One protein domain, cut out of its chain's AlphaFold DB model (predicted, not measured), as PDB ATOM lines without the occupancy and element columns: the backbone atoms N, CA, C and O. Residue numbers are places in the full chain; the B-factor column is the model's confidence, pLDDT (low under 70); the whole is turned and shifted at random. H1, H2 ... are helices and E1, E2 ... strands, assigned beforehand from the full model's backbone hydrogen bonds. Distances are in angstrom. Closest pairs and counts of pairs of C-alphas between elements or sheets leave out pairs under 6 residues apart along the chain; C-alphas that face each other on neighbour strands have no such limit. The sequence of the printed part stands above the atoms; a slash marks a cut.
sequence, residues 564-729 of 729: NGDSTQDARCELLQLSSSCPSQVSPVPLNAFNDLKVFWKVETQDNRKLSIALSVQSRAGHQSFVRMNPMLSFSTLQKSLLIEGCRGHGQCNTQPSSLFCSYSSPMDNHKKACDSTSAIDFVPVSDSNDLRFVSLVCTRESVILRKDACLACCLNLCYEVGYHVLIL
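What this domain is: This is residues 564 to 729 of the 729 residues of an uncharacterized protein of Fusarium mangiferae (UniProt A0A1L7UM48). A twisted parallel sheet of five short strands forms the main body, with H5 across one face and the short H3 on the opposite face. Helix H4 lies between this sheet and a long two-stranded hairpin, E1 and E2, which reaches away from the body and makes one end of the longest axis. The printed part has 166 residues, with five named helices and seven named strands in the order H1 E1 E2 H2 E3 E4 H3 E5 H4 E6 H5 E7; the large sheet runs E3 E6 E7 E5 E4. The class is mixed, helices and strands, though under half of the residues are in named elements. The whole is compact, with a radius of gyration of the C-alphas of 16.6 A, yet elongated in outline, spanning 56 by 31 by 29 A.

Where its parts are: The large sheet holds E3, residues 642 to 644, E6, 704 to 707, E7, 726 to 728, E5, 681 to 684, and E4, 662 to 664. Its helices are H5, residues 712 to 722, 15.3 A long, H4, 690 to 699, 14.4 A, H3, 672 to 675, and H2, 633 to 639. E1, residues 597 to 606, runs 27.9 A from C-alpha 597 at (47.201, 25.471, -4.958), and E2, 610 to 619, runs 28.9 A. H1, residues 569 to 577, begins at (53.053, 5.444, -8.245); E7 ends at (49.033, 21.901, 10.517).

How they stand to each other: The sheet is only just strongly twisted, its C-alphas up to 4.3 A off the best plane. N 706 and O 642 are 2.8 A apart between E3 and E6, N 728 and O 705 2.9 A between E6 and E7, N 684 and O 727 2.9 A between E7 and E5, and N 683 and O 663 2.8 A between E5 and E4. E4, H3, E5 and E6, H5, E7 are strand-helix-strand units, parallel neighbour strands joined through a helix; E5, H4, E6 is a split one, with E7 between its strands. The three crossovers are right-handed. H5 is over E6 and E7 at a height over the sheet of 8.1 A, slantwise to the strands at 34 degrees to E7 on the local plane; the closest C-alphas of H5 and E6 are Cys 715 and Arg 707, 6.9 A. H3 is on the opposite face, only just over none of the strands: 2 of its 4 C-alphas fall on E5. H4 only grazes the sheet with residues 692 to 697. H2 and H4 touch, about perpendicular at 84 degrees, their closest C-alphas being Ser 634 and Val 698, 4.5 A. H2 only just is on the sheet, with 5 pairs of C-alphas within 10 A, and only grazes it. The closest C-alphas of H4 and E1 are Asp 691 and Val 599, 6.2 A. E1 and E2 form an antiparallel hairpin, with N 598 and O 618 2.8 A apart, within hydrogen-bond range. H1 is not on the large sheet and touches no helix. In H1, H2, H4 and H5 every O i to N i+4 pair is within hydrogen-bond range; H3 is too short for one.

The domain as a whole: The two C-alphas farthest apart are Asn 608 and Asn 654, 58.1 A. The printed part has no cut and ends at the chain's last residue, 729. The links H1 to E1, E2 to H2 and E3 to E4 are long. The mean pLDDT of the printed part is 78.0; it is under 70 at residues 564 to 585, 588, 620 to 627 and 649 to 660.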
ATOM      1  N   ASN A 564      38.024   5.370  -3.536       69.44
ATOM      2  CA  ASN A 564      39.135   4.826  -2.761       69.44
ATOM      3  C   ASN A 564      40.484   5.009  -3.457       69.44
ATOM      4  O   ASN A 564      41.485   4.753  -2.801       69.44
ATOM      5  N   GLY A 565      40.491   5.456  -4.723       57.88
ATOM      6  CA  GLY A 565      41.653   5.916  -5.472       57.88
ATOM      7  C   GLY A 565      42.908   5.097  -5.204       57.88
ATOM      8  O   GLY A 565      43.676   5.439  -4.307       57.88
ATOM      9  N   ASP A 566      43.174   4.067  -6.011       49.81
ATOM     10  CA  ASP A 566      44.532   3.529  -6.088       49.81
ATOM     11  C   ASP A 566      45.432   4.666  -6.578       49.81
ATOM     12  O   ASP A 566      45.486   4.976  -7.770       49.81
ATOM     13  N   SER A 567      46.090   5.360  -5.646       49.72
ATOM     14  CA  SER A 567      47.099   6.350  -5.985       49.72
ATOM     15  C   SER A 567      48.199   5.590  -6.721       49.72
ATOM     16  O   SER A 567      48.990   4.882  -6.089       49.72
ATOM     17  N   THR A 568      48.218   5.677  -8.048       46.81
ATOM     18  CA  THR A 568      49.289   5.104  -8.858       46.81
ATOM     19  C   THR A 568      50.619   5.710  -8.410       46.81
ATOM     20  O   THR A 568      50.680   6.820  -7.872       46.81
ATOM     21  N   GLN A 569      51.712   4.973  -8.597       46.25
ATOM     22  CA  GLN A 569      53.053   5.444  -8.245       46.25
ATOM     23  C   GLN A 569      53.392   6.783  -8.937       46.25
ATOM     24  O   GLN A 569      54.090   7.610  -8.354       46.25
ATOM     25  N   ASP A 570      52.791   7.045 -10.101       43.25
ATOM     26  CA  ASP A 570      52.894   8.304 -10.847       43.25
ATOM     27  C   ASP A 570      52.203   9.486 -10.140       43.25
ATOM     28  O   ASP A 570      52.798  10.557 -10.026       43.25
ATOM     29  N   ALA A 571      51.017   9.286  -9.548       49.81
ATOM     30  CA  ALA A 571      50.332  10.323  -8.764       49.81
ATOM     31  C   ALA A 571      51.138  10.732  -7.513       49.81
ATOM     32  O   ALA A 571      51.120  11.891  -7.104       49.81
ATOM     33  N   ARG A 572      51.895   9.792  -6.924       51.78
ATOM     34  CA  ARG A 572      52.835  10.066  -5.819       51.78
ATOM     35  C   ARG A 572      54.082  10.833  -6.268       51.78
ATOM     36  O   ARG A 572      54.595  11.644  -5.503       51.78
ATOM     37  N   CYS A 573      54.562  10.613  -7.490       46.72
ATOM     38  CA  CYS A 573      55.676  11.375  -8.058       46.72
ATOM     39  C   CYS A 573      55.274  12.821  -8.402       46.72
ATOM     40  O   CYS A 573      56.050  13.741  -8.149       46.72
ATOM     41  N   GLU A 574      54.059  13.045  -8.910       52.44
ATOM     42  CA  GLU A 574      53.516  14.388  -9.185       52.44
ATOM     43  C   GLU A 574      53.239  15.191  -7.901       52.44
ATOM     44  O   GLU A 574      53.541  16.385  -7.833       52.44
ATOM     45  N   LEU A 575      52.764  14.517  -6.847       54.03
ATOM     46  CA  LEU A 575      52.620  15.057  -5.490       54.03
ATOM     47  C   LEU A 575      53.914  15.690  -4.958       54.03
ATOM     48  O   LEU A 575      53.912  16.790  -4.403       54.03
ATOM     49  N   LEU A 576      55.040  15.007  -5.165       52.81
ATOM     50  CA  LEU A 576      56.361  15.459  -4.731       52.81
ATOM     51  C   LEU A 576      56.879  16.647  -5.564       52.81
ATOM     52  O   LEU A 576      57.629  17.469  -5.043       52.81
ATOM     53  N   GLN A 577      56.454  16.793  -6.825       54.22
ATOM     54  CA  GLN A 577      56.847  17.924  -7.679       54.22
ATOM     55  C   GLN A 577      56.138  19.231  -7.294       54.22
ATOM     56  O   GLN A 577      56.786  20.278  -7.255       54.22
ATOM     57  N   LEU A 578      54.853  19.170  -6.910       54.09
ATOM     58  CA  LEU A 578      54.099  20.306  -6.342       54.09
ATOM     59  C   LEU A 578      54.676  20.809  -5.002       54.09
ATOM     60  O   LEU A 578      54.372  21.915  -4.569       54.09
ATOM     61  N   SER A 579      55.508  19.992  -4.352       53.41
ATOM     62  CA  SER A 579      56.084  20.231  -3.023       53.41
ATOM     63  C   SER A 579      57.425  20.983  -3.050       53.41
ATOM     64  O   SER A 579      57.979  21.306  -2.000       53.41
ATOM     65  N   SER A 580      57.974  21.255  -4.240       53.81
ATOM     66  CA  SER A 580      59.342  21.767  -4.436       53.81
ATOM     67  C   SER A 580      59.549  23.253  -4.089       53.81
ATOM     68  O   SER A 580      60.670  23.753  -4.160       53.81
ATOM     69  N   SER A 581      58.495  23.954  -3.670       55.75
ATOM     70  CA  SER A 581      58.478  25.387  -3.346       55.75
ATOM     71  C   SER A 581      58.569  25.706  -1.844       55.75
ATOM     72  O   SER A 581      58.528  26.881  -1.473       55.75
ATOM     73  N   CYS A 582      58.717  24.707  -0.964       62.69
ATOM     74  CA  CYS A 582      58.821  24.960   0.477       62.69
ATOM     75  C   CYS A 582      60.138  25.671   0.854       62.69
ATOM     76  O   CYS A 582      61.215  25.236   0.438       62.69
ATOM     77  N   PRO A 583      60.090  26.734   1.683       64.94
ATOM     78  CA  PRO A 583      61.289  27.341   2.248       64.94
ATOM     79  C   PRO A 583      62.106  26.316   3.041       64.94
ATOM     80  O   PRO A 583      61.551  25.466   3.732       64.94
ATOM     81  N   SER A 584      63.433  26.430   3.006       66.06
ATOM     82  CA  SER A 584      64.329  25.542   3.757       66.06
ATOM     83  C   SER A 584      64.360  25.816   5.266       66.06
ATOM     84  O   SER A 584      64.900  25.007   6.016       66.06
ATOM     85  N   GLN A 585      63.805  26.944   5.721       67.88
ATOM     86  CA  GLN A 585      63.773  27.339   7.130       67.88
ATOM     87  C   GLN A 585      62.362  27.717   7.571       67.88
ATOM     88  O   GLN A 585      61.661  28.447   6.867       67.88
ATOM     89  N   VAL A 586      61.982  27.259   8.766       70.94
ATOM     90  CA  VAL A 586      60.689  27.569   9.383       70.94
ATOM     91  C   VAL A 586      60.659  29.025   9.848       70.94
ATOM     92  O   VAL A 586      61.455  29.449  10.685       70.94
ATOM     93  N   SER A 587      59.728  29.795   9.289       72.94
ATOM     94  CA  SER A 587      59.444  31.170   9.690       72.94
ATOM     95  C   SER A 587      58.752  31.204  11.058       72.94
ATOM     96  O   SER A 587      57.877  30.375  11.322       72.94
ATOM     97  N   PRO A 588      59.055  32.197  11.916       68.81
ATOM     98  CA  PRO A 588      58.348  32.402  13.181       68.81
ATOM     99  C   PRO A 588      56.911  32.916  12.994       68.81
ATOM    100  O   PRO A 588      56.149  32.962  13.960       68.81
ATOM    101  N   VAL A 589      56.535  33.325  11.777       77.19
ATOM    102  CA  VAL A 589      55.187  33.798  11.444       77.19
ATOM    103  C   VAL A 589      54.444  32.697  10.680       77.19
ATOM    104  O   VAL A 589      54.994  32.193   9.694       77.19
ATOM    105  N   PRO A 590      53.210  32.334  11.089       80.69
ATOM    106  CA  PRO A 590      52.362  31.429  10.322       80.69
ATOM    107  C   PRO A 590      52.192  31.936   8.891       80.69
ATOM    108  O   PRO A 590      51.896  33.110   8.674       80.69
ATOM    109  N   LEU A 591      52.401  31.059   7.916       85.00
ATOM    110  CA  LEU A 591      52.314  31.408   6.504       85.00
ATOM    111  C   LEU A 591      51.620  30.304   5.718       85.00
ATOM    112  O   LEU A 591      51.578  29.149   6.147       85.00
ATOM    113  N   ASN A 592      51.101  30.681   4.554       87.81
ATOM    114  CA  ASN A 592      50.635  29.751   3.537       87.81
ATOM    115  C   ASN A 592      51.661  29.689   2.400       87.81
ATOM    116  O   ASN A 592      51.743  30.622   1.599       87.81
ATOM    117  N   ALA A 593      52.450  28.613   2.342       85.81
ATOM    118  CA  ALA A 593      53.465  28.424   1.301       85.81
ATOM    119  C   ALA A 593      52.870  27.896  -0.015       85.81
ATOM    120  O   ALA A 593      53.565  27.853  -1.023       85.81
ATOM    121  N   PHE A 594      51.592  27.511  -0.002       84.94
ATOM    122  CA  PHE A 594      50.896  26.803  -1.074       84.94
ATOM    123  C   PHE A 594      49.677  27.589  -1.577       84.94
ATOM    124  O   PHE A 594      48.651  27.027  -1.958       84.94
ATOM    125  N   ASN A 595      49.765  28.920  -1.563       83.38
ATOM    126  CA  ASN A 595      48.667  29.807  -1.961       83.38
ATOM    127  C   ASN A 595      48.299  29.713  -3.461       83.38
ATOM    128  O   ASN A 595      47.235  30.187  -3.880       83.38
ATOM    129  N   ASP A 596      49.165  29.102  -4.267       82.50
ATOM    130  CA  ASP A 596      48.975  28.806  -5.680       82.50
ATOM    131  C   ASP A 596      48.205  27.500  -5.920       82.50
ATOM    132  O   ASP A 596      47.749  27.267  -7.042       82.50
ATOM    133  N   LEU A 597      48.009  26.679  -4.886       84.81
ATOM    134  CA  LEU A 597      47.201  25.471  -4.958       84.81
ATOM    135  C   LEU A 597      45.718  25.797  -4.775       84.81
ATOM    136  O   LEU A 597      45.319  26.644  -3.974       84.81
ATOM    137  N   LYS A 598      44.879  25.097  -5.535       86.31
ATOM    138  CA  LYS A 598      43.426  25.153  -5.426       86.31
ATOM    139  C   LYS A 598      42.878  23.752  -5.220       86.31
ATOM    140  O   LYS A 598      43.163  22.852  -6.010       86.31
ATOM    141  N   VAL A 599      42.056  23.597  -4.191       87.38
ATOM    142  CA  VAL A 599      41.323  22.361  -3.921       87.38
ATOM    143  C   VAL A 599      40.000  22.389  -4.680       87.38
ATOM    144  O   VAL A 599      39.336  23.424  -4.771       87.38
ATOM    145  N   PHE A 600      39.619  21.259  -5.259       87.69
ATOM    146  CA  PHE A 600      38.329  21.087  -5.907       87.69
ATOM    147  C   PHE A 600      37.864  19.636  -5.798       87.69
ATOM    148  O   PHE A 600      38.624  18.721  -5.478       87.69
ATOM    149  N   TRP A 601      36.585  19.437  -6.074       89.19
ATOM    150  CA  TRP A 601      35.935  18.143  -5.999       89.19
ATOM    151  C   TRP A 601      35.779  17.560  -7.395       89.19
ATOM    152  O   TRP A 601      35.243  18.213  -8.291       89.19
ATOM    153  N   LYS A 602      36.252  16.330  -7.587       88.88
ATOM    154  CA  LYS A 602      36.089  15.594  -8.837       88.88
ATOM    155  C   LYS A 602      34.916  14.637  -8.696       88.88
ATOM    156  O   LYS A 602      34.998  13.694  -7.915       88.88
ATOM    157  N   VAL A 603      33.855  14.877  -9.458       90.38
ATOM    158  CA  VAL A 603      32.651  14.039  -9.484       90.38
ATOM    159  C   VAL A 603      32.666  13.195 -10.753       90.38
ATOM    160  O   VAL A 603      32.880  13.715 -11.846       90.38
ATOM    161  N   GLU A 604      32.451  11.892 -10.614       89.69
ATOM    162  CA  GLU A 604      32.337  10.954 -11.730       89.69
ATOM    163  C   GLU A 604      31.057  10.132 -11.591       89.69
ATOM    164  O   GLU A 604      30.670   9.720 -10.496       89.69
ATOM    165  N   THR A 605      30.388   9.879 -12.709       88.62
ATOM    166  CA  THR A 605      29.207   9.021 -12.744       88.62
ATOM    167  C   THR A 605      29.635   7.555 -12.759       88.62
ATOM    168  O   THR A 605      30.545   7.160 -13.485       88.62
ATOM    169  N   GLN A 606      28.999   6.736 -11.922       83.50
ATOM    170  CA  GLN A 606      29.169   5.285 -11.900       83.50
ATOM    171  C   GLN A 606      27.870   4.592 -12.314       83.50
ATOM    172  O   GLN A 606      26.777   5.170 -12.263       83.50
ATOM    173  N   ASP A 607      27.981   3.311 -12.660       77.19
ATOM    174  CA  ASP A 607      26.821   2.460 -12.903       77.19
ATOM    175  C   ASP A 607      25.887   2.400 -11.680       77.19
ATOM    176  O   ASP A 607      26.277   2.626 -10.531       77.19
ATOM    177  N   ASN A 608      24.625   2.034 -11.922       75.62
ATOM    178  CA  ASN A 608      23.597   1.843 -10.890       75.62
ATOM    179  C   ASN A 608      23.214   3.109 -10.101       75.62
ATOM    180  O   ASN A 608      22.930   3.018  -8.907       75.62
ATOM    181  N   ARG A 609      23.155   4.280 -10.756       80.69
ATOM    182  CA  ARG A 609      22.726   5.556 -10.135       80.69
ATOM    183  C   ARG A 609      23.589   5.955  -8.934       80.69
ATOM    184  O   ARG A 609      23.087   6.484  -7.935       80.69
ATOM    185  N   LYS A 610      24.896   5.724  -9.050       86.56
ATOM    186  CA  LYS A 610      25.894   6.122  -8.058       86.56
ATOM    187  C   LYS A 610      26.801   7.205  -8.616       86.56
ATOM    188  O   LYS A 610      27.098   7.224  -9.808       86.56
ATOM    189  N   LEU A 611      27.240   8.098  -7.743       90.06
ATOM    190  CA  LEU A 611      28.307   9.045  -8.043       90.06
ATOM    191  C   LEU A 611      29.548   8.648  -7.251       90.06
ATOM    192  O   LEU A 611      29.446   8.279  -6.081       90.06
ATOM    193  N   SER A 612      30.705   8.757  -7.885       90.56
ATOM    194  CA  SER A 612      32.004   8.712  -7.231       90.56
ATOM    195  C   SER A 612      32.505  10.126  -7.018       90.56
ATOM    196  O   SER A 612      32.344  10.976  -7.897       90.56
ATOM    197  N   ILE A 613      33.144  10.381  -5.884       90.88
ATOM    198  CA  ILE A 613      33.812  11.652  -5.640       90.88
ATOM    199  C   ILE A 613      35.197  11.465  -5.044       90.88
ATOM    200  O   ILE A 613      35.396  10.686  -4.114       90.88
ATOM    201  N   ALA A 614      36.139  12.248  -5.552       89.38
ATOM    202  CA  ALA A 614      37.465  12.408  -4.984       89.38
ATOM    203  C   ALA A 614      37.732  13.885  -4.688       89.38
ATOM    204  O   ALA A 614      37.271  14.776  -5.410       89.38
ATOM    205  N   LEU A 615      38.511  14.141  -3.643       88.12
ATOM    206  CA  LEU A 615      39.131  15.444  -3.438       88.12
ATOM    207  C   LEU A 615      40.385  15.532  -4.316       88.12
ATOM    208  O   LEU A 615      41.144  14.562  -4.395       88.12
ATOM    209  N   SER A 616      40.600  16.676  -4.961       85.69
ATOM    210  CA  SER A 616      41.751  16.915  -5.831       85.69
ATOM    211  C   SER A 616      42.341  18.307  -5.654       85.69
ATOM    212  O   SER A 616      41.663  19.250  -5.249       85.69
ATOM    213  N   VAL A 617      43.631  18.424  -5.960       83.75
ATOM    214  CA  VAL A 617      44.405  19.667  -5.880       83.75
ATOM    215  C   VAL A 617      44.942  19.995  -7.266       83.75
ATOM    216  O   VAL A 617      45.301  19.095  -8.017       83.75
ATOM    217  N   GLN A 618      44.967  21.275  -7.624       80.75
ATOM    218  CA  GLN A 618      45.522  21.766  -8.883       80.75
ATOM    219  C   GLN A 618      46.344  23.034  -8.636       80.75
ATOM    220  O   GLN A 618      45.898  23.928  -7.915       80.75
ATOM    221  N   SER A 619      47.513  23.148  -9.276       77.06
ATOM    222  CA  SER A 619      48.279  24.403  -9.297       77.06
ATOM    223  C   SER A 619      47.671  25.407 -10.284       77.06
ATOM    224  O   SER A 619      47.262  25.055 -11.396       77.06
ATOM    225  N   ARG A 620      47.659  26.693  -9.915       69.31
ATOM    226  CA  ARG A 620      47.196  27.807 -10.768       69.31
ATOM    227  C   ARG A 620      47.938  27.927 -12.102       69.31
ATOM    228  O   ARG A 620      47.387  28.506 -13.032       69.31
ATOM    229  N   ALA A 621      49.143  27.366 -12.227       66.31
ATOM    230  CA  ALA A 621      49.926  27.372 -13.465       66.31
ATOM    231  C   ALA A 621      49.393  26.409 -14.551       66.31
ATOM    232  O   ALA A 621      50.053  26.206 -15.568       66.31
ATOM    233  N   GLY A 622      48.234  25.773 -14.335       57.22
ATOM    234  CA  GLY A 622      47.580  24.904 -15.316       57.22
ATOM    235  C   GLY A 622      48.261  23.548 -15.526       57.22
ATOM    236  O   GLY A 622      47.734  22.727 -16.274       57.22
ATOM    237  N   HIS A 623      49.383  23.284 -14.847       56.31
ATOM    238  CA  HIS A 623      50.001  21.963 -14.800       56.31
ATOM    239  C   HIS A 623      49.074  21.030 -14.014       56.31
ATOM    240  O   HIS A 623      48.907  21.152 -12.799       56.31
ATOM    241  N   GLN A 624      48.395  20.157 -14.750       49.50
ATOM    242  CA  GLN A 624      47.434  19.197 -14.230       49.50
ATOM    243  C   GLN A 624      48.179  18.063 -13.523       49.50
ATOM    244  O   GLN A 624      48.598  17.113 -14.167       49.50
ATOM    245  N   SER A 625      48.348  18.171 -12.211       53.31
ATOM    246  CA  SER A 625      48.728  17.045 -11.353       53.31
ATOM    247  C   SER A 625      47.504  16.691 -10.522       53.31
ATOM    248  O   SER A 625      47.146  17.399  -9.585       53.31
ATOM    249  N   PHE A 626      46.770  15.661 -10.940       59.97
ATOM    250  CA  PHE A 626      45.511  15.290 -10.297       59.97
ATOM    251  C   PHE A 626      45.751  14.200  -9.266       59.97
ATOM    252  O   PHE A 626      45.870  13.022  -9.590       59.97
ATOM    253  N   VAL A 627      45.731  14.588  -8.001       67.56
ATOM    254  CA  VAL A 627      45.744  13.640  -6.889       67.56
ATOM    255  C   VAL A 627      44.299  13.352  -6.522       67.56
ATOM    256  O   VAL A 627      43.534  14.278  -6.260       67.56
ATOM    257  N   ARG A 628      43.896  12.084  -6.555       77.38
ATOM    258  CA  ARG A 628      42.554  11.658  -6.144       77.38
ATOM    259  C   ARG A 628      42.635  11.143  -4.721       77.38
ATOM    260  O   ARG A 628      43.381  10.207  -4.454       77.38
ATOM    261  N   MET A 629      41.890  11.770  -3.822       84.25
ATOM    262  CA  MET A 629      41.928  11.451  -2.400       84.25
ATOM    263  C   MET A 629      40.532  11.118  -1.880       84.25
ATOM    264  O   MET A 629      39.557  11.788  -2.235       84.25
ATOM    265  N   ASN A 630      40.449  10.111  -1.007       87.75
ATOM    266  CA  ASN A 630      39.213   9.740  -0.327       87.75
ATOM    267  C   ASN A 630      38.955  10.710   0.848       87.75
ATOM    268  O   ASN A 630      39.624  10.597   1.876       87.75
ATOM    269  N   PRO A 631      37.960  11.614   0.765       90.00
ATOM    270  CA  PRO A 631      37.700  12.603   1.813       90.00
ATOM    271  C   PRO A 631      37.246  11.985   3.146       90.00
ATOM    272  O   PRO A 631      37.372  12.632   4.185       90.00
ATOM    273  N   MET A 632      36.738  10.746   3.156       88.88
ATOM    274  CA  MET A 632      36.287  10.067   4.378       88.88
ATOM    275  C   MET A 632      37.445   9.733   5.324       88.88
ATOM    276  O   MET A 632      37.213   9.597   6.524       88.88
ATOM    277  N   LEU A 633      38.683   9.662   4.818       87.25
ATOM    278  CA  LEU A 633      39.883   9.451   5.639       87.25
ATOM    279  C   LEU A 633      40.127  10.598   6.627       87.25
ATOM    280  O   LEU A 633      40.708  10.379   7.688       87.25
ATOM    281  N   SER A 634      39.609  11.798   6.341       89.88
ATOM    282  CA  SER A 634      39.693  12.923   7.277       89.88
ATOM    283  C   SER A 634      39.068  12.603   8.638       89.88
ATOM    284  O   SER A 634      39.584  13.056   9.652       89.88
ATOM    285  N   PHE A 635      38.000  11.795   8.701       89.25
ATOM    286  CA  PHE A 635      37.341  11.470   9.969       89.25
ATOM    287  C   PHE A 635      38.202  10.597  10.879       89.25
ATOM    288  O   PHE A 635      38.200  10.822  12.087       89.25
ATOM    289  N   SER A 636      38.958   9.645  10.320       84.75
ATOM    290  CA  SER A 636      39.913   8.852  11.103       84.75
ATOM    291  C   SER A 636      41.058   9.709  11.634       84.75
ATOM    292  O   SER A 636      41.470   9.532  12.774       84.75
ATOM    293  N   THR A 637      41.533  10.674  10.848       87.50
ATOM    294  CA  THR A 637      42.596  11.586  11.282       87.50
ATOM    295  C   THR A 637      42.091  12.556  12.346       87.50
ATOM    296  O   THR A 637      42.731  12.722  13.381       87.50
ATOM    297  N   LEU A 638      40.905  13.146  12.151       89.75
ATOM    298  CA  LEU A 638      40.261  14.043  13.120       89.75
ATOM    299  C   LEU A 638      40.039  13.364  14.470       89.75
ATOM    300  O   LEU A 638      40.189  14.008  15.504       89.75
ATOM    301  N   GLN A 639      39.749  12.063  14.460       85.31
ATOM    302  CA  GLN A 639      39.630  11.263  15.672       85.31
ATOM    303  C   GLN A 639      40.917  11.288  16.516       85.31
ATOM    304  O   GLN A 639      40.845  11.266  17.734       85.31
ATOM    305  N   LYS A 640      42.097  11.380  15.899       84.00
ATOM    306  CA  LYS A 640      43.402  11.410  16.587       84.00
ATOM    307  C   LYS A 640      44.012  12.812  16.637       84.00
ATOM    308  O   LYS A 640      45.206  12.968  16.861       84.00
ATOM    309  N   SER A 641      43.218  13.841  16.350       89.06
ATOM    310  CA  SER A 641      43.704  15.214  16.219       89.06
ATOM    311  C   SER A 641      43.412  16.050  17.459       89.06
ATOM    312  O   SER A 641      42.368  15.918  18.099       89.06
ATOM    313  N   LEU A 642      44.305  16.996  17.740       91.12
ATOM    314  CA  LEU A 642      44.102  18.044  18.737       91.12
ATOM    315  C   LEU A 642      43.921  19.393  18.038       91.12
ATOM    316  O   LEU A 642      44.621  19.690  17.076       91.12
ATOM    317  N   LEU A 643      43.014  20.231  18.530       91.19
ATOM    318  CA  LEU A 643      42.763  21.577  18.020       91.19
ATOM    319  C   LEU A 643      43.107  22.621  19.080       91.19
ATOM    320  O   LEU A 643      42.552  22.628  20.180       91.19
ATOM    321  N   ILE A 644      43.973  23.565  18.716       90.00
ATOM    322  CA  ILE A 644      44.300  24.715  19.557       90.00
ATOM    323  C   ILE A 644      43.629  25.981  19.009       90.00
ATOM    324  O   ILE A 644      44.056  26.578  18.018       90.00
ATOM    325  N   GLU A 645      42.536  26.384  19.664       87.19
ATOM    326  CA  GLU A 645      41.721  27.517  19.211       87.19
ATOM    327  C   GLU A 645      42.386  28.875  19.453       87.19
ATOM    328  O   GLU A 645      42.240  29.771  18.631       87.19
ATOM    329  N   GLY A 646      43.159  29.018  20.533       85.38
ATOM    330  CA  GLY A 646      43.857  30.253  20.891       85.38
ATOM    331  C   GLY A 646      44.855  30.054  22.035       85.38
ATOM    332  O   GLY A 646      44.903  28.992  22.659       85.38
ATOM    333  N   CYS A 647      45.663  31.077  22.321       83.12
ATOM    334  CA  CYS A 647      46.661  31.033  23.393       83.12
ATOM    335  C   CYS A 647      46.004  31.130  24.778       83.12
ATOM    336  O   CYS A 647      45.250  32.066  25.050       83.12
ATOM    337  N   ARG A 648      46.346  30.225  25.702       70.06
ATOM    338  CA  ARG A 648      45.930  30.333  27.109       70.06
ATOM    339  C   ARG A 648      46.893  31.224  27.882       70.06
ATOM    340  O   ARG A 648      48.059  30.890  28.025       70.06
ATOM    341  N   GLY A 649      46.402  32.354  28.389       60.03
ATOM    342  CA  GLY A 649      47.101  33.136  29.418       60.03
ATOM    343  C   GLY A 649      48.355  33.904  28.979       60.03
ATOM    344  O   GLY A 649      49.032  34.479  29.830       60.03
ATOM    345  N   HIS A 650      48.667  33.977  27.684       50.75
ATOM    346  CA  HIS A 650      49.782  34.778  27.179       50.75
ATOM    347  C   HIS A 650      49.284  35.832  26.192       50.75
ATOM    348  O   HIS A 650      49.033  35.555  25.019       50.75
ATOM    349  N   GLY A 651      49.143  37.065  26.685       44.59
ATOM    350  CA  GLY A 651      49.111  38.239  25.822       44.59
ATOM    351  C   GLY A 651      50.457  38.336  25.110       44.59
ATOM    352  O   GLY A 651      51.449  38.677  25.739       44.59
ATOM    353  N   GLN A 652      50.479  37.984  23.823       48.78
ATOM    354  CA  GLN A 652      51.647  38.024  22.932       48.78
ATOM    355  C   GLN A 652      52.830  37.134  23.368       48.78
ATOM    356  O   GLN A 652      53.829  37.602  23.909       48.78
ATOM    357  N   CYS A 653      52.772  35.836  23.049       51.31
ATOM    358  CA  CYS A 653      53.985  35.012  22.994       51.31
ATOM    359  C   CYS A 653      54.910  35.527  21.876       51.31
ATOM    360  O   CYS A 653      54.701  35.206  20.708       51.31
ATOM    361  N   ASN A 654      55.931  36.306  22.237       49.84
ATOM    362  CA  ASN A 654      57.004  36.771  21.343       49.84
ATOM    363  C   ASN A 654      58.220  35.823  21.311       49.84
ATOM    364  O   ASN A 654      59.284  36.182  20.806       49.84
ATOM    365  N   THR A 655      58.108  34.619  21.870       51.94
ATOM    366  CA  THR A 655      59.210  33.652  21.890       51.94
ATOM    367  C   THR A 655      59.343  32.983  20.526       51.94
ATOM    368  O   THR A 655      58.448  32.246  20.105       51.94
ATOM    369  N   GLN A 656      60.459  33.242  19.839       56.38
ATOM    370  CA  GLN A 656      60.818  32.528  18.615       56.38
ATOM    371  C   GLN A 656      60.955  31.027  18.913       56.38
ATOM    372  O   GLN A 656      61.675  30.664  19.847       56.38
ATOM    373  N   PRO A 657      60.304  30.151  18.132       56.97
ATOM    374  CA  PRO A 657      60.595  28.727  18.156       56.97
ATOM    375  C   PRO A 657      62.085  28.461  17.944       56.97
ATOM    376  O   PRO A 657      62.685  29.020  17.026       56.97
ATOM    377  N   SER A 658      62.687  27.569  18.732       54.31
ATOM    378  CA  SER A 658      64.002  27.022  18.393       54.31
ATOM    379  C   SER A 658      63.869  26.156  17.135       54.31
ATOM    380  O   SER A 658      63.410  25.019  17.203       54.31
ATOM    381  N   SER A 659      64.259  26.699  15.983       55.81
ATOM    382  CA  SER A 659      64.044  26.139  14.638       55.81
ATOM    383  C   SER A 659      64.897  24.909  14.286       55.81
ATOM    384  O   SER A 659      64.923  24.506  13.127       55.81
ATOM    385  N   LEU A 660      65.649  24.341  15.235       63.56
ATOM    386  CA  LEU A 660      66.660  23.309  14.955       63.56
ATOM    387  C   LEU A 660      66.061  21.943  14.577       63.56
ATOM    388  O   LEU A 660      66.745  21.162  13.923       63.56
ATOM    389  N   PHE A 661      64.805  21.671  14.944       75.00
ATOM    390  CA  PHE A 661      64.142  20.376  14.721       75.00
ATOM    391  C   PHE A 661      62.789  20.499  14.003       75.00
ATOM    392  O   PHE A 661      61.946  19.614  14.106       75.00
ATOM    393  N   CYS A 662      62.562  21.602  13.289       82.12
ATOM    394  CA  CYS A 662      61.308  21.844  12.580       82.12
ATOM    395  C   CYS A 662      61.553  21.923  11.071       82.12
ATOM    396  O   CYS A 662      62.425  22.672  10.627       82.12
ATOM    397  N   SER A 663      60.761  21.196  10.289       84.69
ATOM    398  CA  SER A 663      60.795  21.201   8.822       84.69
ATOM    399  C   SER A 663      59.458  21.645   8.255       84.69
ATOM    400  O   SER A 663      58.413  21.337   8.817       84.69
ATOM    401  N   TYR A 664      59.469  22.358   7.128       86.19
ATOM    402  CA  TYR A 664      58.250  22.499   6.338       86.19
ATOM    403  C   TYR A 664      58.005  21.238   5.517       86.19
ATOM    404  O   TYR A 664      58.934  20.645   4.972       86.19
ATOM    405  N   SER A 665      56.737  20.869   5.420       86.00
ATOM    406  CA  SER A 665      56.252  19.699   4.704       86.00
ATOM    407  C   SER A 665      55.070  20.081   3.821       86.00
ATOM    408  O   SER A 665      54.417  21.114   4.000       86.00
ATOM    409  N   SER A 666      54.829  19.257   2.809       84.06
ATOM    410  CA  SER A 666      53.732  19.470   1.874       84.06
ATOM    411  C   SER A 666      52.394  19.101   2.522       84.06
ATOM    412  O   SER A 666      52.350  18.132   3.280       84.06
ATOM    413  N   PRO A 667      51.274  19.764   2.166       84.94
ATOM    414  CA  PRO A 667      49.932  19.375   2.598       84.94
ATOM    415  C   PRO A 667      49.544  17.960   2.184       84.94
ATOM    416  O   PRO A 667      48.493  17.487   2.585       84.94
ATOM    417  N   MET A 668      50.338  17.324   1.331       83.88
ATOM    418  CA  MET A 668      50.076  16.007   0.779       83.88
ATOM    419  C   MET A 668      51.169  14.988   1.152       83.88
ATOM    420  O   MET A 668      51.209  13.896   0.586       83.88
ATOM    421  N   ASP A 669      52.080  15.357   2.059       80.62
ATOM    422  CA  ASP A 669      53.129  14.470   2.560       80.62
ATOM    423  C   ASP A 669      52.549  13.411   3.518       80.62
ATOM    424  O   ASP A 669      51.456  13.562   4.063       80.62
ATOM    425  N   ASN A 670      53.278  12.314   3.715       76.00
ATOM    426  CA  ASN A 670      52.912  11.264   4.665       76.00
ATOM    427  C   ASN A 670      53.588  11.422   6.035       76.00
ATOM    428  O   ASN A 670      53.335  10.604   6.911       76.00
ATOM    429  N   HIS A 671      54.464  12.422   6.193       83.50
ATOM    430  CA  HIS A 671      55.165  12.790   7.435       83.50
ATOM    431  C   HIS A 671      55.970  11.673   8.108       83.50
ATOM    432  O   HIS A 671      56.449  11.827   9.232       83.50
ATOM    433  N   LYS A 672      56.206  10.559   7.405       81.06
ATOM    434  CA  LYS A 672      56.818   9.367   7.993       81.06
ATOM    435  C   LYS A 672      58.190   9.656   8.607       81.06
ATOM    436  O   LYS A 672      58.519   9.135   9.660       81.06
ATOM    437  N   LYS A 673      58.985  10.527   7.976       80.00
ATOM    438  CA  LYS A 673      60.321  10.895   8.476       80.00
ATOM    439  C   LYS A 673      60.283  11.640   9.811       80.00
ATOM    440  O   LYS A 673      61.200  11.462  10.607       80.00
ATOM    441  N   ALA A 674      59.282  12.493  10.026       80.25
ATOM    442  CA  ALA A 674      59.127  13.209  11.285       80.25
ATOM    443  C   ALA A 674      58.591  12.276  12.376       80.25
ATOM    444  O   ALA A 674      59.109  12.298  13.484       80.25
ATOM    445  N   CYS A 675      57.638  11.405  12.038       80.50
ATOM    446  CA  CYS A 675      57.076  10.418  12.962       80.50
ATOM    447  C   CYS A 675      58.065   9.310  13.364       80.50
ATOM    448  O   CYS A 675      58.017   8.837  14.491       80.50
ATOM    449  N   ASP A 676      58.995   8.930  12.480       81.75
ATOM    450  CA  ASP A 676      60.087   7.993  12.793       81.75
ATOM    451  C   ASP A 676      61.222   8.664  13.619       81.75
ATOM    452  O   ASP A 676      62.204   8.012  13.982       81.75
ATOM    453  N   SER A 677      61.138   9.975  13.887       79.56
ATOM    454  CA  SER A 677      62.131  10.756  14.635       79.56
ATOM    455  C   SER A 677      61.696  10.986  16.081       79.56
ATOM    456  O   SER A 677      60.519  11.116  16.380       79.56
ATOM    457  N   THR A 678      62.658  11.131  16.992       74.62
ATOM    458  CA  THR A 678      62.378  11.378  18.415       74.62
ATOM    459  C   THR A 678      62.067  12.837  18.746       74.62
ATOM    460  O   THR A 678      61.579  13.123  19.836       74.62
ATOM    461  N   SER A 679      62.373  13.783  17.851       75.94
ATOM    462  CA  SER A 679      62.241  15.217  18.154       75.94
ATOM    463  C   SER A 679      61.879  16.105  16.966       75.94
ATOM    464  O   SER A 679      61.752  17.315  17.145       75.94
ATOM    465  N   ALA A 680      61.760  15.549  15.756       85.81
ATOM    466  CA  ALA A 680      61.435  16.344  14.575       85.81
ATOM    467  C   ALA A 680      59.934  16.649  14.513       85.81
ATOM    468  O   ALA A 680      59.116  15.776  14.796       85.81
ATOM    469  N   ILE A 681      59.583  17.872  14.118       86.50
ATOM    470  CA  ILE A 681      58.197  18.292  13.891       86.50
ATOM    471  C   ILE A 681      58.064  18.821  12.465       86.50
ATOM    472  O   ILE A 681      58.741  19.778  12.076       86.50
ATOM    473  N   ASP A 682      57.141  18.235  11.713       89.56
ATOM    474  CA  ASP A 682      56.741  18.700  10.395       89.56
ATOM    475  C   ASP A 682      55.637  19.753  10.503       89.56
ATOM    476  O   ASP A 682      54.559  19.535  11.057       89.56
ATOM    477  N   PHE A 683      55.916  20.917   9.931       89.94
ATOM    478  CA  PHE A 683      54.989  22.023   9.784       89.94
ATOM    479  C   PHE A 683      54.353  21.934   8.411       89.94
ATOM    480  O   PHE A 683      55.066  21.955   7.409       89.94
ATOM    481  N   VAL A 684      53.027  21.923   8.351       90.69
ATOM    482  CA  VAL A 684      52.294  22.091   7.097       90.69
ATOM    483  C   VAL A 684      51.891  23.566   6.973       90.69
ATOM    484  O   VAL A 684      50.976  24.010   7.673       90.69
ATOM    485  N   PRO A 685      52.570  24.368   6.130       90.50
ATOM    486  CA  PRO A 685      52.380  25.811   6.068       90.50
ATOM    487  C   PRO A 685      51.173  26.176   5.196       90.50
ATOM    488  O   PRO A 685      51.320  26.585   4.044       90.50
ATOM    489  N   VAL A 686      49.972  26.020   5.754       90.44
ATOM    490  CA  VAL A 686      48.678  26.281   5.093       90.44
ATOM    491  C   VAL A 686      47.803  27.255   5.885       90.44
ATOM    492  O   VAL A 686      46.574  27.186   5.818       90.44
ATOM    493  N   SER A 687      48.437  28.187   6.611       88.19
ATOM    494  CA  SER A 687      47.719  29.174   7.429       88.19
ATOM    495  C   SER A 687      46.618  29.859   6.620       88.19
ATOM    496  O   SER A 687      46.800  30.200   5.450       88.19
ATOM    497  N   ASP A 688      45.458  30.039   7.247       85.69
ATOM    498  CA  ASP A 688      44.297  30.728   6.671       85.69
ATOM    499  C   ASP A 688      43.674  30.033   5.438       85.69
ATOM    500  O   ASP A 688      42.803  30.600   4.778       85.69
ATOM    501  N   SER A 689      44.059  28.783   5.139       90.88
ATOM    502  CA  SER A 689      43.445  27.957   4.092       90.88
ATOM    503  C   SER A 689      42.801  26.698   4.670       90.88
ATOM    504  O   SER A 689      43.431  25.650   4.799       90.88
ATOM    505  N   ASN A 690      41.505  26.783   4.970       91.25
ATOM    506  CA  ASN A 690      40.727  25.632   5.444       91.25
ATOM    507  C   ASN A 690      40.733  24.466   4.444       91.25
ATOM    508  O   ASN A 690      40.850  23.313   4.849       91.25
ATOM    509  N   ASP A 691      40.691  24.767   3.146       91.44
ATOM    510  CA  ASP A 691      40.698  23.752   2.095       91.44
ATOM    511  C   ASP A 691      41.987  22.914   2.118       91.44
ATOM    512  O   ASP A 691      41.934  21.685   2.070       91.44
ATOM    513  N   LEU A 692      43.152  23.565   2.225       90.88
ATOM    514  CA  LEU A 692      44.443  22.874   2.250       90.88
ATOM    515  C   LEU A 692      44.700  22.184   3.594       90.88
ATOM    516  O   LEU A 692      45.235  21.079   3.596       90.88
ATOM    517  N   ARG A 693      44.251  22.762   4.718       92.75
ATOM    518  CA  ARG A 693      44.234  22.070   6.022       92.75
ATOM    519  C   ARG A 693      43.440  20.768   5.948       92.75
ATOM    520  O   ARG A 693      43.881  19.741   6.460       92.75
ATOM    521  N   PHE A 694      42.281  20.802   5.292       93.06
ATOM    522  CA  PHE A 694      41.452  19.619   5.099       93.06
ATOM    523  C   PHE A 694      42.137  18.579   4.201       93.06
ATOM    524  O   PHE A 694      42.107  17.394   4.526       93.06
ATOM    525  N   VAL A 695      42.817  18.997   3.126       90.75
ATOM    526  CA  VAL A 695      43.654  18.095   2.308       90.75
ATOM    527  C   VAL A 695      44.717  17.400   3.162       90.75
ATOM    528  O   VAL A 695      44.854  16.183   3.077       90.75
ATOM    529  N   SER A 696      45.404  18.133   4.040       91.06
ATOM    530  CA  SER A 696      46.420  17.559   4.935       91.06
ATOM    531  C   SER A 696      45.874  16.483   5.852       91.06
ATOM    532  O   SER A 696      46.500  15.437   6.003       91.06
ATOM    533  N   LEU A 697      44.671  16.682   6.390       91.56
ATOM    534  CA  LEU A 697      43.995  15.666   7.193       91.56
ATOM    535  C   LEU A 697      43.650  14.404   6.405       91.56
ATOM    536  O   LEU A 697      43.657  13.316   6.970       91.56
ATOM    537  N   VAL A 698      43.321  14.542   5.122       89.06
ATOM    538  CA  VAL A 698      43.013  13.403   4.252       89.06
ATOM    539  C   VAL A 698      44.279  12.619   3.884       89.06
ATOM    540  O   VAL A 698      44.220  11.397   3.743       89.06
ATOM    541  N   CYS A 699      45.413  13.303   3.708       85.19
ATOM    542  CA  CYS A 699      46.678  12.695   3.288       85.19
ATOM    543  C   CYS A 699      47.453  12.030   4.428       85.19
ATOM    544  O   CYS A 699      48.096  11.001   4.205       85.19
ATOM    545  N   THR A 700      47.395  12.595   5.633       84.62
ATOM    546  CA  THR A 700      48.083  12.036   6.797       84.62
ATOM    547  C   THR A 700      47.282  10.903   7.438       84.62
ATOM    548  O   THR A 700      46.050  10.902   7.437       84.62
ATOM    549  N   ARG A 701      47.994   9.922   7.994       80.19
ATOM    550  CA  ARG A 701      47.431   8.875   8.867       80.19
ATOM    551  C   ARG A 701      47.871   9.033  10.318       80.19
ATOM    552  O   ARG A 701      47.475   8.238  11.167       80.19
ATOM    553  N   GLU A 702      48.703  10.035  10.561       84.75
ATOM    554  CA  GLU A 702      49.363  10.285  11.828       84.75
ATOM    555  C   GLU A 702      48.507  11.196  12.701       84.75
ATOM    556  O   GLU A 702      47.610  11.897  12.220       84.75
ATOM    557  N   SER A 703      48.798  11.201  13.998       87.94
ATOM    558  CA  SER A 703      48.154  12.124  14.924       87.94
ATOM    559  C   SER A 703      48.688  13.543  14.709       87.94
ATOM    560  O   SER A 703      49.897  13.746  14.575       87.94
ATOM    561  N   VAL A 704      47.795  14.534  14.654       91.50
ATOM    562  CA  VAL A 704      48.156  15.907  14.265       91.50
ATOM    563  C   VAL A 704      47.657  16.948  15.261       91.50
ATOM    564  O   VAL A 704      46.614  16.783  15.901       91.50
ATOM    565  N   ILE A 705      48.380  18.064  15.362       92.38
ATOM    566  CA  ILE A 705      47.882  19.287  15.996       92.38
ATOM    567  C   ILE A 705      47.420  20.252  14.908       92.38
ATOM    568  O   ILE A 705      48.169  20.614  14.001       92.38
ATOM    569  N   LEU A 706      46.171  20.685  15.020       93.44
ATOM    570  CA  LEU A 706      45.538  21.690  14.186       93.44
ATOM    571  C   LEU A 706      45.629  23.045  14.874       93.44
ATOM    572  O   LEU A 706      45.102  23.249  15.973       93.44
ATOM    573  N   ARG A 707      46.260  24.001  14.202       92.12
ATOM    574  CA  ARG A 707      46.304  25.388  14.638       92.12
ATOM    575  C   ARG A 707      45.107  26.160  14.081       92.12
ATOM    576  O   ARG A 707      44.831  26.137  12.885       92.12
ATOM    577  N   LYS A 708      44.446  26.918  14.956       89.12
ATOM    578  CA  LYS A 708      43.494  27.970  14.578       89.12
ATOM    579  C   LYS A 708      44.130  29.341  14.825       89.12
ATOM    580  O   LYS A 708      45.024  29.729  14.077       89.12
ATOM    581  N   ASP A 709      43.776  30.020  15.915       86.31
ATOM    582  CA  ASP A 709      44.251  31.381  16.203       86.31
ATOM    583  C   ASP A 709      45.408  31.416  17.219       86.31
ATOM    584  O   ASP A 709      45.864  32.481  17.638       86.31
ATOM    585  N   ALA A 710      45.921  30.253  17.630       86.75
ATOM    586  CA  ALA A 710      47.045  30.169  18.557       86.75
ATOM    587  C   ALA A 710      48.382  30.588  17.918       86.75
ATOM    588  O   ALA A 710      48.571  30.544  16.700       86.75
ATOM    589  N   CYS A 711      49.347  30.983  18.749       85.44
ATOM    590  CA  CYS A 711      50.711  31.255  18.303       85.44
ATOM    591  C   CYS A 711      51.493  29.946  18.100       85.44
ATOM    592  O   CYS A 711      51.206  28.934  18.740       85.44
ATOM    593  N   LEU A 712      52.528  29.979  17.252       84.69
ATOM    594  CA  LEU A 712      53.352  28.798  16.958       84.69
ATOM    595  C   LEU A 712      54.029  28.217  18.202       84.69
ATOM    596  O   LEU A 712      54.132  27.002  18.319       84.69
ATOM    597  N   ALA A 713      54.457  29.067  19.140       83.44
ATOM    598  CA  ALA A 713      55.096  28.618  20.374       83.44
ATOM    599  C   ALA A 713      54.153  27.754  21.230       83.44
ATOM    600  O   ALA A 713      54.559  26.706  21.720       83.44
ATOM    601  N   CYS A 714      52.878  28.144  21.362       85.06
ATOM    602  CA  CYS A 714      51.886  27.340  22.078       85.06
ATOM    603  C   CYS A 714      51.609  26.011  21.365       85.06
ATOM    604  O   CYS A 714      51.502  24.986  22.032       85.06
ATOM    605  N   CYS A 715      51.522  26.017  20.031       87.56
ATOM    606  CA  CYS A 715      51.333  24.788  19.262       87.56
ATOM    607  C   CYS A 715      52.514  23.825  19.430       87.56
ATOM    608  O   CYS A 715      52.304  22.642  19.657       87.56
ATOM    609  N   LEU A 716      53.744  24.338  19.360       86.56
ATOM    610  CA  LEU A 716      54.965  23.550  19.516       86.56
ATOM    611  C   LEU A 716      55.116  22.957  20.909       86.56
ATOM    612  O   LEU A 716      55.470  21.791  21.035       86.56
ATOM    613  N   ASN A 717      54.836  23.744  21.949       85.62
ATOM    614  CA  ASN A 717      54.845  23.227  23.313       85.62
ATOM    615  C   ASN A 717      53.866  22.061  23.440       85.62
ATOM    616  O   ASN A 717      54.243  21.019  23.961       85.62
ATOM    617  N   LEU A 718      52.659  22.198  22.874       85.12
ATOM    618  CA  LEU A 718      51.697  21.103  22.852       85.12
ATOM    619  C   LEU A 718      52.233  19.892  22.073       85.12
ATOM    620  O   LEU A 718      52.114  18.788  22.582       85.12
ATOM    621  N   CYS A 719      52.858  20.080  20.899       85.62
ATOM    622  CA  CYS A 719      53.493  18.996  20.132       85.62
ATOM    623  C   CYS A 719      54.479  18.194  20.988       85.62
ATOM    624  O   CYS A 719      54.401  16.969  21.006       85.62
ATOM    625  N   TYR A 720      55.368  18.870  21.722       83.94
ATOM    626  CA  TYR A 720      56.333  18.205  22.600       83.94
ATOM    627  C   TYR A 720      55.676  17.552  23.820       83.94
ATOM    628  O   TYR A 720      56.083  16.463  24.209       83.94
ATOM    629  N   GLU A 721      54.661  18.187  24.414       82.12
ATOM    630  CA  GLU A 721      53.934  17.648  25.570       82.12
ATOM    631  C   GLU A 721      53.199  16.343  25.246       82.12
ATOM    632  O   GLU A 721      53.161  15.442  26.082       82.12
ATOM    633  N   VAL A 722      52.610  16.239  24.050       80.88
ATOM    634  CA  VAL A 722      51.815  15.066  23.637       80.88
ATOM    635  C   VAL A 722      52.574  14.103  22.720       80.88
ATOM    636  O   VAL A 722      52.033  13.062  22.366       80.88
ATOM    637  N   GLY A 723      53.801  14.440  22.310       83.62
ATOM    638  CA  GLY A 723      54.610  13.624  21.398       83.62
ATOM    639  C   GLY A 723      54.077  13.574  19.962       83.62
ATOM    640  O   GLY A 723      54.183  12.547  19.301       83.62
ATOM    641  N   TYR A 724      53.447  14.647  19.472       88.56
ATOM    642  CA  TYR A 724      52.945  14.710  18.094       88.56
ATOM    643  C   TYR A 724      53.950  15.385  17.171       88.56
ATOM    644  O   TYR A 724      54.424  16.488  17.441       88.56
ATOM    645  N   HIS A 725      54.199  14.750  16.028       90.06
ATOM    646  CA  HIS A 725      55.234  15.157  15.077       90.06
ATOM    647  C   HIS A 725      54.709  15.977  13.895       90.06
ATOM    648  O   HIS A 725      55.491  16.385  13.041       90.06
ATOM    649  N   VAL A 726      53.400  16.241  13.835       91.62
ATOM    650  CA  VAL A 726      52.768  16.959  12.722       91.62
ATOM    651  C   VAL A 726      51.943  18.130  13.246       91.62
ATOM    652  O   VAL A 726      51.012  17.958  14.037       91.62
ATOM    653  N   LEU A 727      52.271  19.332  12.770       93.00
ATOM    654  CA  LEU A 727      51.575  20.580  13.070       93.00
ATOM    655  C   LEU A 727      51.040  21.208  11.778       93.00
ATOM    656  O   LEU A 727      51.799  21.674  10.928       93.00
ATOM    657  N   ILE A 728      49.717  21.279  11.655       93.94
ATOM    658  CA  ILE A 728      49.033  21.901  10.517       93.94
ATOM    659  C   ILE A 728      48.655  23.340  10.898       93.94
ATOM    660  O   ILE A 728      47.939  23.552  11.881       93.94
ATOM    661  N   LEU A 729      49.166  24.323  10.142       90.06
ATOM    662  CA  LEU A 729      49.097  25.756  10.478       90.06
ATOM    663  C   LEU A 729      47.798  26.464  10.124       90.06
ATOM    664  O   LEU A 729      47.184  26.139   9.089       90.06
TER     665      LEU A 729